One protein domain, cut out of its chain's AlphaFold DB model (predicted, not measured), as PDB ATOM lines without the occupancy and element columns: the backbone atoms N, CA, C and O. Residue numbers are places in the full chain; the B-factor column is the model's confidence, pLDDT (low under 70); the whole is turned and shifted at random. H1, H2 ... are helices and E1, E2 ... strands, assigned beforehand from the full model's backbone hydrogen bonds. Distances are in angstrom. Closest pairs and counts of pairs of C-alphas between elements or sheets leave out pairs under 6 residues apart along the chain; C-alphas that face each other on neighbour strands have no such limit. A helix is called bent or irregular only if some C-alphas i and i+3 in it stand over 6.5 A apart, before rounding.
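Overview. This is residues 57 to 188 of the 188 residues of an uncharacterized protein of Coprococcus sp. HPP0048 (UniProt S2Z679). One strongly twisted sheet of seven strands has a long helix, H4, laid along one face over E4 and E5, with the shorter H3 across the strands on that same face; the opposite face has no named helix. Residues 80 to 86, with H1, stick out from the body, and H2 follows directly on E6 in the link to E7. The printed part has 132 residues, with four named helices and seven named strands in the order E1 E2 E3 H1 E4 E5 E6 H2 E7 H3 H4; the sheet's order is E1 E2 E3 E4 E5 E6 E7, all antiparallel. The class is mixed, helices and strands, in two layers, helices on one face of a sheet. The whole is compact, with a radius of gyration of the C-alphas of 16.0 A and spans of 47 by 36 by 30 A.

Along the chain. E1 is residues 57 to 59, with C-alpha 57 at (32.783, -7.106, 33.329); E2 is 62 to 66 and E3 is 70 to 75, 15.9 A long. H1 is residues 81 to 85, only just irregular, with C-alphas 82 and 85 6.9 A apart. E4 is residues 96 to 100, E5 is 111 to 117, 20.2 A long, and E6 is 122 to 128, 20.0 A long. H2, residues 129 to 134, is irregular, with C-alphas 131 and 134 7.6 A apart. E7 is residues 141 to 145, H3 is 159 to 167, and H4 is 169 to 187, 26.2 A long, ending with C-alpha 187 at (41.247, 4.058, 44.326).

Arrangement. E1 E2 E3 and E4 E5 E6 are meanders, each strand the antiparallel neighbour of the one before. Pairs within hydrogen-bond range are N 57 and O 64 at 2.8 A for the hairpin E1 and E2, N 72 and O 65 at 2.8 A for the hairpin E2 and E3, N 71 and O 99 at 2.8 A for E3 and E4, N 98 and O 115 at 2.8 A for the hairpin E4 and E5, N 125 and O 114 at 2.7 A for the hairpin E5 and E6, and N 124 and O 143 at 2.8 A for E6 and E7. H4 is on the sheet at a height of 7.9 A, over E4 and E5; the closest C-alphas of E4 and H4 are those of Ile 96 and Tyr 183, 6.8 A. On the local plane it stands at 29 degrees to E5, only just along the strands. H3 is on the same face at a height of 9.9 A, over E6 and, only just, E5, with 3 of its 9 C-alphas; on the local plane it runs across at 66 degrees to E6. H3 and H4 are close but not clearly touching, the closest C-alphas being Tyr 165 and Ile 172 at 8.0 A, about perpendicular at 78 degrees. H1 and H2 are not on the sheet, and are apart from each other. In H3 and H4 every O i to N i+4 pair is within hydrogen-bond range; H1 has 0 of 1 and H2 0 of 2, with 0 of 2 and 0 of 3 O i to N i+3 pairs.

Size, cuts and confidence. The two C-alphas farthest apart are those of Trp 85 and Ser 105, 48.4 A. The printed part has no cut and ends at residue 188, the chain's last; the link E7 to H3, residues 146 to 158, is long. Mean pLDDT of the printed part is 83.2, and it is under 70 at residues 77 to 87, 103 to 109 and 129 to 139.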
ATOM      1  N   GLU A  57      33.985  -6.290  33.295       93.75
ATOM      2  CA  GLU A  57      32.783  -7.106  33.329       93.75
ATOM      3  C   GLU A  57      32.799  -8.019  34.552       93.75
ATOM      4  O   GLU A  57      33.847  -8.457  35.030       93.75
ATOM      5  N   LYS A  58      31.617  -8.308  35.092       89.56
ATOM      6  CA  LYS A  58      31.486  -9.166  36.265       89.56
ATOM      7  C   LYS A  58      31.673 -10.636  35.889       89.56
ATOM      8  O   LYS A  58      30.888 -11.186  35.121       89.56
ATOM      9  N   GLU A  59      32.628 -11.302  36.533       86.69
ATOM     10  CA  GLU A  59      32.894 -12.736  36.394       86.69
ATOM     11  C   GLU A  59      32.869 -13.409  37.778       86.69
ATOM     12  O   GLU A  59      33.822 -13.365  38.562       86.69
ATOM     13  N   GLY A  60      31.726 -14.013  38.122       83.75
ATOM     14  CA  GLY A  60      31.495 -14.582  39.453       83.75
ATOM     15  C   GLY A  60      31.511 -13.508  40.547       83.75
ATOM     16  O   GLY A  60      30.678 -12.598  40.546       83.75
ATOM     17  N   ASN A  61      32.455 -13.633  41.484       77.75
ATOM     18  CA  ASN A  61      32.673 -12.672  42.574       77.75
ATOM     19  C   ASN A  61      33.723 -11.598  42.234       77.75
ATOM     20  O   ASN A  61      34.014 -10.743  43.069       77.75
ATOM     21  N   ASN A  62      34.296 -11.631  41.031       84.31
ATOM     22  CA  ASN A  62      35.325 -10.697  40.597       84.31
ATOM     23  C   ASN A  62      34.819  -9.841  39.440       84.31
ATOM     24  O   ASN A  62      33.786 -10.120  38.833       84.31
ATOM     25  N   TYR A  63      35.581  -8.801  39.137       91.44
ATOM     26  CA  TYR A  63      35.440  -8.019  37.923       91.44
ATOM     27  C   TYR A  63      36.707  -8.191  37.100       91.44
ATOM     28  O   TYR A  63      37.806  -8.073  37.648       91.44
ATOM     29  N   CYS A  64      36.561  -8.451  35.805       94.19
ATOM     30  CA  CYS A  64      37.683  -8.638  34.903       94.19
ATOM     31  C   CYS A  64      37.577  -7.769  33.651       94.19
ATOM     32  O   CYS A  64      36.494  -7.558  33.116       94.19
ATOM     33  N   VAL A  65      38.719  -7.320  33.147       95.31
ATOM     34  CA  VAL A  65      38.849  -6.779  31.791       95.31
ATOM     35  C   VAL A  65      40.066  -7.421  31.152       95.31
ATOM     36  O   VAL A  65      41.100  -7.563  31.801       95.31
ATOM     37  N   THR A  66      39.954  -7.817  29.893       93.50
ATOM     38  CA  THR A  66      41.055  -8.442  29.157       93.50
ATOM     39  C   THR A  66      41.448  -7.537  28.005       93.50
ATOM     40  O   THR A  66      40.587  -7.072  27.261       93.50
ATOM     41  N   ASP A  67      42.742  -7.274  27.873       90.31
ATOM     42  CA  ASP A  67      43.314  -6.681  26.670       90.31
ATOM     43  C   ASP A  67      44.152  -7.716  25.906       90.31
ATOM     44  O   ASP A  67      44.104  -8.908  26.205       90.31
ATOM     45  N   ASP A  68      44.905  -7.260  24.905       88.25
ATOM     46  CA  ASP A  68      45.715  -8.140  24.062       88.25
ATOM     47  C   ASP A  68      46.770  -8.940  24.843       88.25
ATOM     48  O   ASP A  68      47.136 -10.027  24.408       88.25
ATOM     49  N   ASP A  69      47.276  -8.424  25.966       91.19
ATOM     50  CA  ASP A  69      48.413  -8.991  26.694       91.19
ATOM     51  C   ASP A  69      48.015  -9.542  28.069       91.19
ATOM     52  O   ASP A  69      48.575 -10.537  28.521       91.19
ATOM     53  N   PHE A  70      47.062  -8.914  28.757       94.38
ATOM     54  CA  PHE A  70      46.727  -9.191  30.151       94.38
ATOM     55  C   PHE A  70      45.217  -9.282  30.388       94.38
ATOM     56  O   PHE A  70      44.432  -8.452  29.929       94.38
ATOM     57  N   LYS A  71      44.828 -10.242  31.231       94.62
ATOM     58  CA  LYS A  71      43.555 -10.240  31.954       94.62
ATOM     59  C   LYS A  71      43.766  -9.550  33.295       94.62
ATOM     60  O   LYS A  71      44.545 -10.031  34.118       94.62
ATOM     61  N   TYR A  72      43.090  -8.431  33.517       95.81
ATOM     62  CA  TYR A  72      43.107  -7.719  34.787       95.81
ATOM     63  C   TYR A  72      41.913  -8.129  35.628       95.81
ATOM     64  O   TYR A  72      40.785  -8.104  35.148       95.81
ATOM     65  N   ASP A  73      42.161  -8.438  36.892       93.88
ATOM     66  CA  ASP A  73      41.160  -8.841  37.865       93.88
ATOM     67  C   ASP A  73      41.146  -7.868  39.047       93.88
ATOM     68  O   ASP A  73      42.184  -7.470  39.595       93.88
ATOM     69  N   VAL A  74      39.931  -7.529  39.463       91.44
ATOM     70  CA  VAL A  74      39.621  -6.795  40.683       91.44
ATOM     71  C   VAL A  74      38.710  -7.669  41.536       91.44
ATOM     72  O   VAL A  74      37.625  -8.074  41.117       91.44
ATOM     73  N   TYR A  75      39.154  -7.953  42.756       78.56
ATOM     74  CA  TYR A  75      38.414  -8.794  43.689       78.56
ATOM     75  C   TYR A  75      37.432  -7.948  44.492       78.56
ATOM     76  O   TYR A  75      37.826  -7.082  45.277       78.56
ATOM     77  N   MET A  76      36.144  -8.235  44.333       70.62
ATOM     78  CA  MET A  76      35.123  -7.737  45.240       70.62
ATOM     79  C   MET A  76      35.024  -8.712  46.407       70.62
ATOM     80  O   MET A  76      34.492  -9.812  46.288       70.62
ATOM     81  N   PHE A  77      35.572  -8.330  47.558       61.19
ATOM     82  CA  PHE A  77      35.409  -9.130  48.764       61.19
ATOM     83  C   PHE A  77      33.935  -9.127  49.182       61.19
ATOM     84  O   PHE A  77      33.361  -8.057  49.415       61.19
ATOM     85  N   ASP A  78      33.343 -10.314  49.345       58.59
ATOM     86  CA  ASP A  78      32.070 -10.501  50.048       58.59
ATOM     87  C   ASP A  78      32.252 -10.068  51.509       58.59
ATOM     88  O   ASP A  78      32.537 -10.875  52.399       58.59
ATOM     89  N   ARG A  79      32.158  -8.759  51.777       57.66
ATOM     90  CA  ARG A  79      32.318  -8.234  53.135       57.66
ATOM     91  C   ARG A  79      31.228  -8.832  54.018       57.66
ATOM     92  O   ARG A  79      30.043  -8.606  53.741       57.66
ATOM     93  N   PRO A  80      31.586  -9.525  55.116       51.78
ATOM     94  CA  PRO A  80      30.604 -10.038  56.055       51.78
ATOM     95  C   PRO A  80      29.660  -8.920  56.497       51.78
ATOM     96  O   PRO A  80      30.087  -7.791  56.731       51.78
ATOM     97  N   SER A  81      28.378  -9.227  56.693       52.12
ATOM     98  CA  SER A  81      27.364  -8.255  57.133       52.12
ATOM     99  C   SER A  81      27.748  -7.478  58.399       52.12
ATOM    100  O   SER A  81      27.257  -6.379  58.627       52.12
ATOM    101  N   ILE A  82      28.625  -8.054  59.223       43.47
ATOM    102  CA  ILE A  82      29.165  -7.466  60.454       43.47
ATOM    103  C   ILE A  82      30.256  -6.417  60.176       43.47
ATOM    104  O   ILE A  82      30.481  -5.550  61.009       43.47
ATOM    105  N   TRP A  83      30.906  -6.441  59.013       46.12
ATOM    106  CA  TRP A  83      31.924  -5.464  58.601       46.12
ATOM    107  C   TRP A  83      31.306  -4.227  57.928       46.12
ATOM    108  O   TRP A  83      32.005  -3.255  57.663       46.12
ATOM    109  N   LYS A  84      29.974  -4.210  57.745       52.91
ATOM    110  CA  LYS A  84      29.179  -3.091  57.199       52.91
ATOM    111  C   LYS A  84      29.256  -1.786  58.010       52.91
ATOM    112  O   LYS A  84      28.701  -0.776  57.584       52.91
ATOM    113  N   TRP A  85      29.921  -1.795  59.167       53.88
ATOM    114  CA  TRP A  85      30.153  -0.609  59.994       53.88
ATOM    115  C   TRP A  85      31.348   0.240  59.530       53.88
ATOM    116  O   TRP A  85      31.316   1.449  59.738       53.88
ATOM    117  N   ASN A  86      32.351  -0.357  58.868       59.06
ATOM    118  CA  ASN A  86      33.473   0.359  58.249       59.06
ATOM    119  C   ASN A  86      33.325   0.314  56.727       59.06
ATOM    120  O   ASN A  86      33.469  -0.728  56.088       59.06
ATOM    121  N   GLN A  87      32.977   1.465  56.161       60.81
ATOM    122  CA  GLN A  87      32.552   1.569  54.767       60.81
ATOM    123  C   GLN A  87      33.703   1.803  53.792       60.81
ATOM    124  O   GLN A  87      33.540   1.594  52.595       60.81
ATOM    125  N   GLU A  88      34.858   2.230  54.295       70.75
ATOM    126  CA  GLU A  88      36.044   2.444  53.478       70.75
ATOM    127  C   GLU A  88      36.764   1.119  53.218       70.75
ATOM    128  O   GLU A  88      36.793   0.225  54.072       70.75
ATOM    129  N   MET A  89      37.328   0.979  52.017       74.50
ATOM    130  CA  MET A  89      38.227  -0.133  51.729       74.50
ATOM    131  C   MET A  89      39.530   0.037  52.494       74.50
ATOM    132  O   MET A  89      40.174   1.081  52.378       74.50
ATOM    133  N   ASP A  90      39.923  -0.992  53.244       77.88
ATOM    134  CA  ASP A  90      41.254  -1.055  53.824       77.88
ATOM    135  C   ASP A  90      42.291  -1.056  52.697       77.88
ATOM    136  O   ASP A  90      42.053  -1.564  51.596       77.88
ATOM    137  N   TYR A  91      43.464  -0.489  52.963       80.56
ATOM    138  CA  TYR A  91      44.542  -0.411  51.979       80.56
ATOM    139  C   TYR A  91      44.940  -1.793  51.425       80.56
ATOM    140  O   TYR A  91      45.361  -1.892  50.275       80.56
ATOM    141  N   ARG A  92      44.753  -2.873  52.201       80.88
ATOM    142  CA  ARG A  92      45.016  -4.258  51.770       80.88
ATOM    143  C   ARG A  92      43.997  -4.789  50.769       80.88
ATOM    144  O   ARG A  92      44.314  -5.713  50.024       80.88
ATOM    145  N   GLU A  93      42.793  -4.229  50.767       80.44
ATOM    146  CA  GLU A  93      41.708  -4.598  49.855       80.44
ATOM    147  C   GLU A  93      41.806  -3.837  48.526       80.44
ATOM    148  O   GLU A  93      41.186  -4.235  47.545       80.44
ATOM    149  N   LYS A  94      42.599  -2.759  48.474       88.69
ATOM    150  CA  LYS A  94      42.812  -1.935  47.278       88.69
ATOM    151  C   LYS A  94      43.984  -2.460  46.459       88.69
ATOM    152  O   LYS A  94      45.128  -2.023  46.632       88.69
ATOM    153  N   PHE A  95      43.707  -3.392  45.557       93.12
ATOM    154  CA  PHE A  95      44.696  -3.879  44.603       93.12
ATOM    155  C   PHE A  95      44.060  -4.339  43.296       93.12
ATOM    156  O   PHE A  95      42.897  -4.727  43.256       93.12
ATOM    157  N   ILE A  96      44.868  -4.332  42.243       95.12
ATOM    158  CA  ILE A  96      44.521  -4.886  40.932       95.12
ATOM    159  C   ILE A  96      45.602  -5.892  40.571       95.12
ATOM    160  O   ILE A  96      46.790  -5.633  40.809       95.12
ATOM    161  N   THR A  97      45.205  -7.028  40.011       95.81
ATOM    162  CA  THR A  97      46.125  -8.000  39.414       95.81
ATOM    163  C   THR A  97      45.956  -8.011  37.907       95.81
ATOM    164  O   THR A  97      44.836  -7.913  37.437       95.81
ATOM    165  N   GLY A  98      47.041  -8.142  37.154       95.81
ATOM    166  CA  GLY A  98      47.033  -8.450  35.729       95.81
ATOM    167  C   GLY A  98      47.753  -9.769  35.516       95.81
ATOM    168  O   GLY A  98      48.919  -9.877  35.877       95.81
ATOM    169  N   THR A  99      47.094 -10.763  34.938       94.38
ATOM    170  CA  THR A  99      47.704 -12.036  34.536       94.38
ATOM    171  C   THR A  99      47.928 -12.037  33.032       94.38
ATOM    172  O   THR A  99      46.997 -11.748  32.285       94.38
ATOM    173  N   LEU A 100      49.153 -12.339  32.605       92.56
ATOM    174  CA  LEU A 100      49.520 -12.426  31.194       92.56
ATOM    175  C   LEU A 100      48.660 -13.504  30.516       92.56
ATOM    176  O   LEU A 100      48.515 -14.605  31.052       92.56
ATOM    177  N   VAL A 101      48.061 -13.171  29.377       87.88
ATOM    178  CA  VAL A 101      47.211 -14.078  28.601       87.88
ATOM    179  C   VAL A 101      48.094 -14.942  27.708       87.88
ATOM    180  O   VAL A 101      48.995 -14.445  27.033       87.88
ATOM    181  N   GLU A 102      47.828 -16.246  27.687       72.25
ATOM    182  CA  GLU A 102      48.493 -17.180  26.780       72.25
ATOM    183  C   GLU A 102      48.102 -16.880  25.332       72.25
ATOM    184  O   GLU A 102      46.965 -17.090  24.917       72.25
ATOM    185  N   LYS A 103      49.064 -16.382  24.549       65.62
ATOM    186  CA  LYS A 103      48.948 -16.309  23.091       65.62
ATOM    187  C   LYS A 103      49.493 -17.611  22.508       65.62
ATOM    188  O   LYS A 103      50.708 -17.774  22.460       65.62
ATOM    189  N   ASP A 104      48.588 -18.521  22.145       51.75
ATOM    190  CA  ASP A 104      48.689 -19.718  21.275       51.75
ATOM    191  C   ASP A 104      49.928 -20.663  21.301       51.75
ATOM    192  O   ASP A 104      49.843 -21.723  20.687       51.75
ATOM    193  N   SER A 105      51.038 -20.385  22.000       52.16
ATOM    194  CA  SER A 105      52.164 -21.318  22.247       52.16
ATOM    195  C   SER A 105      53.351 -20.749  23.049       52.16
ATOM    196  O   SER A 105      54.278 -21.499  23.357       52.16
ATOM    197  N   ASP A 106      53.404 -19.441  23.331       58.19
ATOM    198  CA  ASP A 106      54.657 -18.795  23.787       58.19
ATOM    199  C   ASP A 106      54.909 -18.872  25.300       58.19
ATOM    200  O   ASP A 106      56.038 -18.672  25.769       58.19
ATOM    201  N   LEU A 107      53.864 -19.158  26.074       61.94
ATOM    202  CA  LEU A 107      53.991 -19.493  27.483       61.94
ATOM    203  C   LEU A 107      54.133 -21.009  27.600       61.94
ATOM    204  O   LEU A 107      53.346 -21.761  27.032       61.94
ATOM    205  N   GLU A 108      55.160 -21.463  28.326       66.00
ATOM    206  CA  GLU A 108      55.238 -22.867  28.740       66.00
ATOM    207  C   GLU A 108      53.885 -23.251  29.363       66.00
ATOM    208  O   GLU A 108      53.389 -22.473  30.175       66.00
ATOM    209  N   GLU A 109      53.324 -24.429  29.042       64.56
ATOM    210  CA  GLU A 109      51.972 -24.917  29.441       64.56
ATOM    211  C   GLU A 109      51.661 -24.870  30.958       64.56
ATOM    212  O   GLU A 109      50.613 -25.313  31.407       64.56
ATOM    213  N   ASN A 110      52.597 -24.404  31.779       76.62
ATOM    214  CA  ASN A 110      52.525 -24.343  33.229       76.62
ATOM    215  C   ASN A 110      53.112 -23.034  33.787       76.62
ATOM    216  O   ASN A 110      53.482 -22.995  34.959       76.62
ATOM    217  N   LEU A 111      53.291 -21.990  32.971       83.50
ATOM    218  CA  LEU A 111      53.893 -20.719  33.372       83.50
ATOM    219  C   LEU A 111      52.828 -19.631  33.485       83.50
ATOM    220  O   LEU A 111      52.254 -19.194  32.497       83.50
ATOM    221  N   LYS A 112      52.657 -19.106  34.696       88.88
ATOM    222  CA  LYS A 112      51.774 -17.976  34.967       88.88
ATOM    223  C   LYS A 112      52.582 -16.758  35.391       88.88
ATOM    224  O   LYS A 112      53.316 -16.798  36.382       88.88
ATOM    225  N   VAL A 113      52.417 -15.667  34.648       92.25
ATOM    226  CA  VAL A 113      53.020 -14.363  34.942       92.25
ATOM    227  C   VAL A 113      51.918 -13.412  35.390       92.25
ATOM    228  O   VAL A 113      50.966 -13.166  34.653       92.25
ATOM    229  N   THR A 114      52.038 -12.866  36.597       95.12
ATOM    230  CA  THR A 114      51.041 -11.946  37.161       95.12
ATOM    231  C   THR A 114      51.728 -10.697  37.698       95.12
ATOM    232  O   THR A 114      52.678 -10.784  38.466       95.12
ATOM    233  N   ILE A 115      51.227  -9.520  37.347       97.25
ATOM    234  CA  ILE A 115      51.584  -8.250  37.979       97.25
ATOM    235  C   ILE A 115      50.495  -7.844  38.973       97.25
ATOM    236  O   ILE A 115      49.313  -8.073  38.743       97.25
ATOM    237  N   ARG A 116      50.869  -7.233  40.095       96.81
ATOM    238  CA  ARG A 116      49.935  -6.726  41.108       96.81
ATOM    239  C   ARG A 116      50.322  -5.321  41.525       96.81
ATOM    240  O   ARG A 116      51.477  -5.107  41.873       96.81
ATOM    241  N   LYS A 117      49.359  -4.400  41.591       96.06
ATOM    242  CA  LYS A 117      49.535  -3.067  42.198       96.06
ATOM    243  C   LYS A 117      48.761  -2.958  43.491       96.06
ATOM    244  O   LYS A 117      47.566  -3.241  43.525       96.06
ATOM    245  N   THR A 118      49.437  -2.462  44.513       94.75
ATOM    246  CA  THR A 118      48.848  -1.904  45.735       94.75
ATOM    247  C   THR A 118      49.177  -0.412  45.801       94.75
ATOM    248  O   THR A 118      49.805   0.115  44.883       94.75
ATOM    249  N   SER A 119      48.802   0.299  46.866       92.88
ATOM    250  CA  SER A 119      49.196   1.709  47.040       92.88
ATOM    251  C   SER A 119      50.716   1.889  46.986       92.88
ATOM    252  O   SER A 119      51.205   2.833  46.373       92.88
ATOM    253  N   ASP A 120      51.445   0.927  47.553       91.94
ATOM    254  CA  ASP A 120      52.861   1.082  47.879       91.94
ATOM    255  C   ASP A 120      53.786   0.375  46.880       91.94
ATOM    256  O   ASP A 120      54.931   0.787  46.687       91.94
ATOM    257  N   PHE A 121      53.310  -0.706  46.252       94.31
ATOM    258  CA  PHE A 121      54.167  -1.611  45.491       94.31
ATOM    259  C   PHE A 121      53.538  -2.069  44.181       94.31
ATOM    260  O   PHE A 121      52.316  -2.172  44.043       94.31
ATOM    261  N   ILE A 122      54.422  -2.399  43.243       97.56
ATOM    262  CA  ILE A 122      54.111  -3.180  42.053       97.56
ATOM    263  C   ILE A 122      54.939  -4.459  42.148       97.56
ATOM    264  O   ILE A 122      56.167  -4.400  42.252       97.56
ATOM    265  N   THR A 123      54.271  -5.604  42.147       97.25
ATOM    266  CA  THR A 123      54.903  -6.915  42.319       97.25
ATOM    267  C   THR A 123      54.684  -7.759  41.075       97.25
ATOM    268  O   THR A 123      53.562  -7.845  40.585       97.25
ATOM    269  N   LEU A 124      55.747  -8.390  40.591       97.25
ATOM    270  CA  LEU A 124      55.737  -9.431  39.574       97.25
ATOM    271  C   LEU A 124      55.779 -10.798  40.258       97.25
ATOM    272  O   LEU A 124      56.674 -11.077  41.054       97.25
ATOM    273  N   TYR A 125      54.832 -11.646  39.902       94.25
ATOM    274  CA  TYR A 125      54.734 -13.038  40.298       94.25
ATOM    275  C   TYR A 125      55.044 -13.905  39.086       94.25
ATOM    276  O   TYR A 125      54.437 -13.733  38.028       94.25
ATOM    277  N   ILE A 126      55.975 -14.841  39.254       91.31
ATOM    278  CA  ILE A 126      56.249 -15.890  38.272       91.31
ATOM    279  C   ILE A 126      55.972 -17.221  38.961       91.31
ATOM    280  O   ILE A 126      56.602 -17.563  39.966       91.31
ATOM    281  N   LEU A 127      54.989 -17.946  38.441       87.12
ATOM    282  CA  LEU A 127      54.551 -19.237  38.945       87.12
ATOM    283  C   LEU A 127      54.768 -20.295  37.867       87.12
ATOM    284  O   LEU A 127      54.341 -20.118  36.732       87.12
ATOM    285  N   ARG A 128      55.408 -21.404  38.244       80.12
ATOM    286  CA  ARG A 128      55.552 -22.598  37.405       80.12
ATOM    287  C   ARG A 128      54.825 -23.767  38.061       80.12
ATOM    288  O   ARG A 128      55.218 -24.192  39.149       80.12
ATOM    289  N   GLU A 129      53.776 -24.280  37.427       68.06
ATOM    290  CA  GLU A 129      52.891 -25.306  38.002       68.06
ATOM    291  C   GLU A 129      53.551 -26.704  38.073       68.06
ATOM    292  O   GLU A 129      53.209 -27.506  38.941       68.06
ATOM    293  N   ASN A 130      54.603 -26.964  37.284       56.34
ATOM    294  CA  ASN A 130      55.284 -28.270  37.195       56.34
ATOM    295  C   ASN A 130      56.244 -28.648  38.350       56.34
ATOM    296  O   ASN A 130      56.997 -29.613  38.235       56.34
ATOM    297  N   TYR A 131      56.210 -27.969  39.498       49.28
ATOM    298  CA  TYR A 131      57.004 -28.361  40.682       49.28
ATOM    299  C   TYR A 131      56.277 -29.321  41.650       49.28
ATOM    300  O   TYR A 131      56.672 -29.448  42.805       49.28
ATOM    301  N   MET A 132      55.249 -30.044  41.190       47.19
ATOM    302  CA  MET A 132      54.482 -31.005  42.005       47.19
ATOM    303  C   MET A 132      55.123 -32.406  42.137       47.19
ATOM    304  O   MET A 132      54.491 -33.303  42.692       47.19
ATOM    305  N   VAL A 133      56.355 -32.628  41.658       47.22
ATOM    306  CA  VAL A 133      56.972 -33.976  41.624       47.22
ATOM    307  C   VAL A 133      57.182 -34.577  43.027       47.22
ATOM    308  O   VAL A 133      57.116 -35.794  43.167       47.22
ATOM    309  N   ASP A 134      57.293 -33.755  44.080       48.78
ATOM    310  CA  ASP A 134      57.644 -34.222  45.436       48.78
ATOM    311  C   ASP A 134      56.676 -33.760  46.549       48.78
ATOM    312  O   ASP A 134      57.070 -33.607  47.706       48.78
ATOM    313  N   GLY A 135      55.403 -33.484  46.239       51.06
ATOM    314  CA  GLY A 135      54.415 -33.087  47.262       51.06
ATOM    315  C   GLY A 135      54.702 -31.740  47.949       51.06
ATOM    316  O   GLY A 135      54.165 -31.459  49.021       51.06
ATOM    317  N   THR A 136      55.547 -30.899  47.346       51.66
ATOM    318  CA  THR A 136      55.817 -29.524  47.790       51.66
ATOM    319  C   THR A 136      54.906 -28.542  47.053       51.66
ATOM    320  O   THR A 136      54.671 -28.675  45.856       51.66
ATOM    321  N   SER A 137      54.361 -27.559  47.778       53.38
ATOM    322  CA  SER A 137      53.468 -26.537  47.219       53.38
ATOM    323  C   SER A 137      54.132 -25.753  46.074       53.38
ATOM    324  O   SER A 137      55.358 -25.602  46.083       53.38
ATOM    325  N   PRO A 138      53.346 -25.198  45.127       57.09
ATOM    326  CA  PRO A 138      53.881 -24.386  44.040       57.09
ATOM    327  C   PRO A 138      54.774 -23.270  44.589       57.09
ATOM    328  O   PRO A 138      54.364 -22.510  45.472       57.09
ATOM    329  N   LYS A 139      56.007 -23.164  44.083       64.31
ATOM    330  CA  LYS A 139      56.918 -22.082  44.466       64.31
ATOM    331  C   LYS A 139      56.512 -20.814  43.723       64.31
ATOM    332  O   LYS A 139      56.978 -20.569  42.615       64.31
ATOM    333  N   ILE A 140      55.648 -20.016  44.342       74.19
ATOM    334  CA  ILE A 140      55.397 -18.641  43.910       74.19
ATOM    335  C   ILE A 140      56.654 -17.831  44.227       74.19
ATOM    336  O   ILE A 140      57.086 -17.778  45.381       74.19
ATOM    337  N   LYS A 141      57.250 -17.215  43.207       88.25
ATOM    338  CA  LYS A 141      58.350 -16.268  43.388       88.25
ATOM    339  C   LYS A 141      57.859 -14.859  43.099       88.25
ATOM    340  O   LYS A 141      57.166 -14.624  42.111       88.25
ATOM    341  N   GLU A 142      58.225 -13.942  43.988       93.88
ATOM    342  CA  GLU A 142      57.763 -12.559  43.984       93.88
ATOM    343  C   GLU A 142      58.938 -11.609  43.775       93.88
ATOM    344  O   GLU A 142      59.986 -11.737  44.413       93.88
ATOM    345  N   TYR A 143      58.742 -10.621  42.911       96.00
ATOM    346  CA  TYR A 143      59.758  -9.653  42.538       96.00
ATOM    347  C   TYR A 143      59.179  -8.243  42.523       96.00
ATOM    348  O   TYR A 143      58.066  -8.025  42.058       96.00
ATOM    349  N   SER A 144      59.925  -7.256  43.013       96.81
ATOM    350  CA  SER A 144      59.464  -5.863  43.004       96.81
ATOM    351  C   SER A 144      59.780  -5.176  41.679       96.81
ATOM    352  O   SER A 144      60.944  -5.111  41.269       96.81
ATOM    353  N   LEU A 145      58.753  -4.591  41.070       97.75
ATOM    354  CA  LEU A 145      58.873  -3.700  39.924       97.75
ATOM    355  C   LEU A 145      58.868  -2.234  40.378       97.75
ATOM    356  O   LEU A 145      58.374  -1.884  41.455       97.75
ATOM    357  N   ASP A 146      59.439  -1.362  39.560       96.62
ATOM    358  CA  ASP A 146      59.271   0.079  39.678       96.62
ATOM    359  C   ASP A 146      57.972   0.557  38.997       96.62
ATOM    360  O   ASP A 146      57.198  -0.224  38.443       96.62
ATOM    361  N   LYS A 147      57.729   1.873  39.024       95.12
ATOM    362  CA  LYS A 147      56.530   2.492  38.431       95.12
ATOM    363  C   LYS A 147      56.394   2.303  36.913       95.12
ATOM    364  O   LYS A 147      55.308   2.517  36.387       95.12
ATOM    365  N   ASN A 148      57.480   1.957  36.227       96.56
ATOM    366  CA  ASN A 148      57.515   1.732  34.786       96.56
ATOM    367  C   ASN A 148      57.439   0.238  34.436       96.56
ATOM    368  O   ASN A 148      57.403  -0.090  33.258       96.56
ATOM    369  N   GLY A 149      57.419  -0.651  35.436       95.62
ATOM    370  CA  GLY A 149      57.416  -2.099  35.252       95.62
ATOM    371  C   GLY A 149      58.805  -2.730  35.193       95.62
ATOM    372  O   GLY A 149      58.921  -3.899  34.837       95.62
ATOM    373  N   GLN A 150      59.861  -2.002  35.573       97.00
ATOM    374  CA  GLN A 150      61.228  -2.520  35.558       97.00
ATOM    375  C   GLN A 150      61.603  -3.189  36.878       97.00
ATOM    376  O   GLN A 150      61.311  -2.680  37.959       97.00
ATOM    377  N   ILE A 151      62.308  -4.317  36.796       96.38
ATOM    378  CA  ILE A 151      62.813  -5.041  37.970       96.38
ATOM    379  C   ILE A 151      63.773  -4.174  38.811       96.38
ATOM    380  O   ILE A 151      64.758  -3.646  38.296       96.38
ATOM    381  N   LYS A 152      63.517  -4.045  40.123       94.31
ATOM    382  CA  LYS A 152      64.340  -3.203  41.022       94.31
ATOM    383  C   LYS A 152      65.623  -3.876  41.516       94.31
ATOM    384  O   LYS A 152      66.649  -3.214  41.610       94.31
ATOM    385  N   TYR A 153      65.559  -5.168  41.839       92.31
ATOM    386  CA  TYR A 153      66.664  -5.942  42.430       92.31
ATOM    387  C   TYR A 153      66.968  -7.169  41.571       92.31
ATOM    388  O   TYR A 153      66.693  -8.310  41.950       92.31
ATOM    389  N   LYS A 154      67.470  -6.921  40.359       89.75
ATOM    390  CA  LYS A 154      67.722  -7.958  39.348       89.75
ATOM    391  C   LYS A 154      68.667  -9.053  39.852       89.75
ATOM    392  O   LYS A 154      68.520 -10.210  39.481       89.75
ATOM    393  N   GLU A 155      69.628  -8.694  40.690       90.12
ATOM    394  CA  GLU A 155      70.602  -9.590  41.309       90.12
ATOM    395  C   GLU A 155      69.971 -10.650  42.223       90.12
ATOM    396  O   GLU A 155      70.544 -11.723  42.392       90.12
ATOM    397  N   ASN A 156      68.778 -10.374  42.758       89.56
ATOM    398  CA  ASN A 156      68.026 -11.298  43.606       89.56
ATOM    399  C   ASN A 156      67.078 -12.195  42.794       89.56
ATOM    400  O   ASN A 156      66.377 -13.034  43.364       89.56
ATOM    401  N   MET A 157      67.023 -12.007  41.474       91.81
ATOM    402  CA  MET A 157      66.171 -12.784  40.586       91.81
ATOM    403  C   MET A 157      66.835 -14.108  40.217       91.81
ATOM    404  O   MET A 157      68.031 -14.176  39.931       91.81
ATOM    405  N   ASP A 158      66.039 -15.172  40.206       90.25
ATOM    406  CA  ASP A 158      66.486 -16.465  39.704       90.25
ATOM    407  C   ASP A 158      66.813 -16.355  38.208       90.25
ATOM    408  O   ASP A 158      66.170 -15.599  37.479       90.25
ATOM    409  N   LYS A 159      67.809 -17.106  37.733       89.88
ATOM    410  CA  LYS A 159      68.242 -17.035  36.333       89.88
ATOM    411  C   LYS A 159      67.140 -17.441  35.357       89.88
ATOM    412  O   LYS A 159      67.049 -16.837  34.292       89.88
ATOM    413  N   GLU A 160      66.328 -18.439  35.696       87.62
ATOM    414  CA  GLU A 160      65.248 -18.912  34.825       87.62
ATOM    415  C   GLU A 160      64.061 -17.950  34.838       87.62
ATOM    416  O   GLU A 160      63.464 -17.684  33.798       87.62
ATOM    417  N   ASP A 161      63.762 -17.349  35.986       90.12
ATOM    418  CA  ASP A 161      62.709 -16.336  36.076       90.12
ATOM    419  C   ASP A 161      63.139 -15.035  35.392       90.12
ATOM    420  O   ASP A 161      62.335 -14.386  34.727       90.12
ATOM    421  N   TYR A 162      64.426 -14.687  35.459       92.00
ATOM    422  CA  TYR A 162      64.970 -13.550  34.723       92.00
ATOM    423  C   TYR A 162      64.815 -13.722  33.206       92.00
ATOM    424  O   TYR A 162      64.520 -12.744  32.521       92.00
ATOM    425  N   LYS A 163      64.962 -14.941  32.665       91.44
ATOM    426  CA  LYS A 163      64.684 -15.205  31.240       91.44
ATOM    427  C   LYS A 163      63.222 -14.936  30.892       91.44
ATOM    428  O   LYS A 163      62.977 -14.256  29.902       91.44
ATOM    429  N   VAL A 164      62.283 -15.395  31.724       90.75
ATOM    430  CA  VAL A 164      60.843 -15.124  31.549       90.75
ATOM    431  C   VAL A 164      60.562 -13.625  31.587       90.75
ATOM    432  O   VAL A 164      59.872 -13.105  30.717       90.75
ATOM    433  N   TYR A 165      61.137 -12.906  32.551       92.88
ATOM    434  CA  TYR A 165      60.991 -11.454  32.623       92.88
ATOM    435  C   TYR A 165      61.539 -10.747  31.380       92.88
ATOM    436  O   TYR A 165      60.913  -9.813  30.897       92.88
ATOM    437  N   VAL A 166      62.694 -11.170  30.849       93.56
ATOM    438  CA  VAL A 166      63.241 -10.587  29.613       93.56
ATOM    439  C   VAL A 166      62.358 -10.901  28.409       93.56
ATOM    440  O   VAL A 166      62.182 -10.020  27.573       93.56
ATOM    441  N   GLN A 167      61.816 -12.117  28.325       92.06
ATOM    442  CA  GLN A 167      60.927 -12.534  27.239       92.06
ATOM    443  C   GLN A 167      59.673 -11.655  27.162       92.06
ATOM    444  O   GLN A 167      59.310 -11.247  26.068       92.06
ATOM    445  N   TRP A 168      59.069 -11.331  28.308       92.38
ATOM    446  CA  TRP A 168      57.798 -10.595  28.399       92.38
ATOM    447  C   TRP A 168      57.959  -9.155  28.881       92.38
ATOM    448  O   TRP A 168      57.061  -8.582  29.500       92.38
ATOM    449  N   LYS A 169      59.151  -8.582  28.707       94.62
ATOM    450  CA  LYS A 169      59.496  -7.304  29.329       94.62
ATOM    451  C   LYS A 169      58.574  -6.181  28.854       94.62
ATOM    452  O   LYS A 169      58.098  -5.401  29.677       94.62
ATOM    453  N   ASP A 170      58.341  -6.096  27.550       94.69
ATOM    454  CA  ASP A 170      57.582  -4.996  26.957       94.69
ATOM    455  C   ASP A 170      56.095  -5.100  27.327       94.69
ATOM    456  O   ASP A 170      55.469  -4.095  27.681       94.69
ATOM    457  N   GLU A 171      55.551  -6.317  27.350       94.88
ATOM    458  CA  GLU A 171      54.204  -6.623  27.828       94.88
ATOM    459  C   GLU A 171      54.067  -6.260  29.308       94.88
ATOM    460  O   GLU A 171      53.119  -5.572  29.678       94.88
ATOM    461  N   ILE A 172      55.026  -6.638  30.162       96.19
ATOM    462  CA  ILE A 172      55.020  -6.292  31.593       96.19
ATOM    463  C   ILE A 172      55.063  -4.772  31.790       96.19
ATOM    464  O   ILE A 172      54.274  -4.235  32.571       96.19
ATOM    465  N   GLU A 173      55.944  -4.051  31.090       96.88
ATOM    466  CA  GLU A 173      56.027  -2.588  31.190       96.88
ATOM    467  C   GLU A 173      54.715  -1.919  30.736       96.88
ATOM    468  O   GLU A 173      54.234  -0.973  31.372       96.88
ATOM    469  N   ASN A 174      54.091  -2.409  29.663       96.06
ATOM    470  CA  ASN A 174      52.813  -1.889  29.172       96.06
ATOM    471  C   ASN A 174      51.637  -2.244  30.091       96.06
ATOM    472  O   ASN A 174      50.812  -1.374  30.390       96.06
ATOM    473  N   GLY A 175      51.608  -3.472  30.604       96.12
ATOM    474  CA  GLY A 175      50.646  -3.933  31.596       96.12
ATOM    475  C   GLY A 175      50.715  -3.081  32.858       96.12
ATOM    476  O   GLY A 175      49.691  -2.600  33.335       96.12
ATOM    477  N   VAL A 176      51.918  -2.766  33.351       97.69
ATOM    478  CA  VAL A 176      52.099  -1.887  34.517       97.69
ATOM    479  C   VAL A 176      51.584  -0.469  34.261       97.69
ATOM    480  O   VAL A 176      50.954   0.114  35.146       97.69
ATOM    481  N   LYS A 177      51.778   0.096  33.062       96.88
ATOM    482  CA  LYS A 177      51.212   1.415  32.715       96.88
ATOM    483  C   LYS A 177      49.685   1.409  32.797       96.88
ATOM    484  O   LYS A 177      49.118   2.292  33.441       96.88
ATOM    485  N   LYS A 178      49.031   0.420  32.180       95.94
ATOM    486  CA  LYS A 178      47.566   0.275  32.208       95.94
ATOM    487  C   LYS A 178      47.059   0.046  33.628       95.94
ATOM    488  O   LYS A 178      46.140   0.722  34.082       95.94
ATOM    489  N   LEU A 179      47.727  -0.827  34.368       95.56
ATOM    490  CA  LEU A 179      47.363  -1.180  35.732       95.56
ATOM    491  C   LEU A 179      47.499   0.026  36.684       95.56
ATOM    492  O   LEU A 179      46.621   0.251  37.514       95.56
ATOM    493  N   ASN A 180      48.510   0.884  36.506       96.62
ATOM    494  CA  ASN A 180      48.612   2.162  37.224       96.62
ATOM    495  C   ASN A 180      47.448   3.119  36.902       96.62
ATOM    496  O   ASN A 180      46.920   3.757  37.810       96.62
ATOM    497  N   GLN A 181      47.027   3.211  35.636       95.94
ATOM    498  CA  GLN A 181      45.887   4.048  35.233       95.94
ATOM    499  C   GLN A 181      44.568   3.547  35.835       95.94
ATOM    500  O   GLN A 181      43.775   4.349  36.333       95.94
ATOM    501  N   MET A 182      44.342   2.230  35.812       95.88
ATOM    502  CA  MET A 182      43.171   1.601  36.429       95.88
ATOM    503  C   MET A 182      43.172   1.815  37.946       95.88
ATOM    504  O   MET A 182      42.154   2.215  38.507       95.88
ATOM    505  N   TYR A 183      44.322   1.624  38.603       95.25
ATOM    506  CA  TYR A 183      44.465   1.813  40.049       95.25
ATOM    507  C   TYR A 183      44.121   3.238  40.471       95.25
ATOM    508  O   TYR A 183      43.338   3.419  41.401       95.25
ATOM    509  N   ALA A 184      44.659   4.234  39.760       94.81
ATOM    510  CA  ALA A 184      44.376   5.636  40.038       94.81
ATOM    511  C   ALA A 184      42.875   5.938  39.903       94.81
ATOM    512  O   ALA A 184      42.276   6.488  40.812       94.81
ATOM    513  N   LYS A 185      42.222   5.500  38.819       93.88
ATOM    514  CA  LYS A 185      40.779   5.742  38.625       93.88
ATOM    515  C   LYS A 185      39.898   5.063  39.682       93.88
ATOM    516  O   LYS A 185      38.884   5.631  40.101       93.88
ATOM    517  N   LEU A 186      40.260   3.852  40.105       90.56
ATOM    518  CA  LEU A 186      39.475   3.087  41.074       90.56
ATOM    519  C   LEU A 186      39.662   3.589  42.509       90.56
ATOM    520  O   LEU A 186      38.673   3.703  43.238       90.56
ATOM    521  N   TYR A 187      40.893   3.910  42.912       88.75
ATOM    522  CA  TYR A 187      41.247   4.058  44.326       88.75
ATOM    523  C   TYR A 187      41.796   5.427  44.750       88.75
ATOM    524  O   TYR A 187      41.904   5.639  45.964       88.75
ATOM    525  N   GLU A 188      42.121   6.319  43.809       86.88
ATOM    526  CA  GLU A 188      42.621   7.689  44.041       86.88
ATOM    527  C   GLU A 188      41.596   8.741  43.578       86.88
ATOM    528  O   GLU A 188      41.525   9.799  44.243       86.88
TER     529      GLU A 188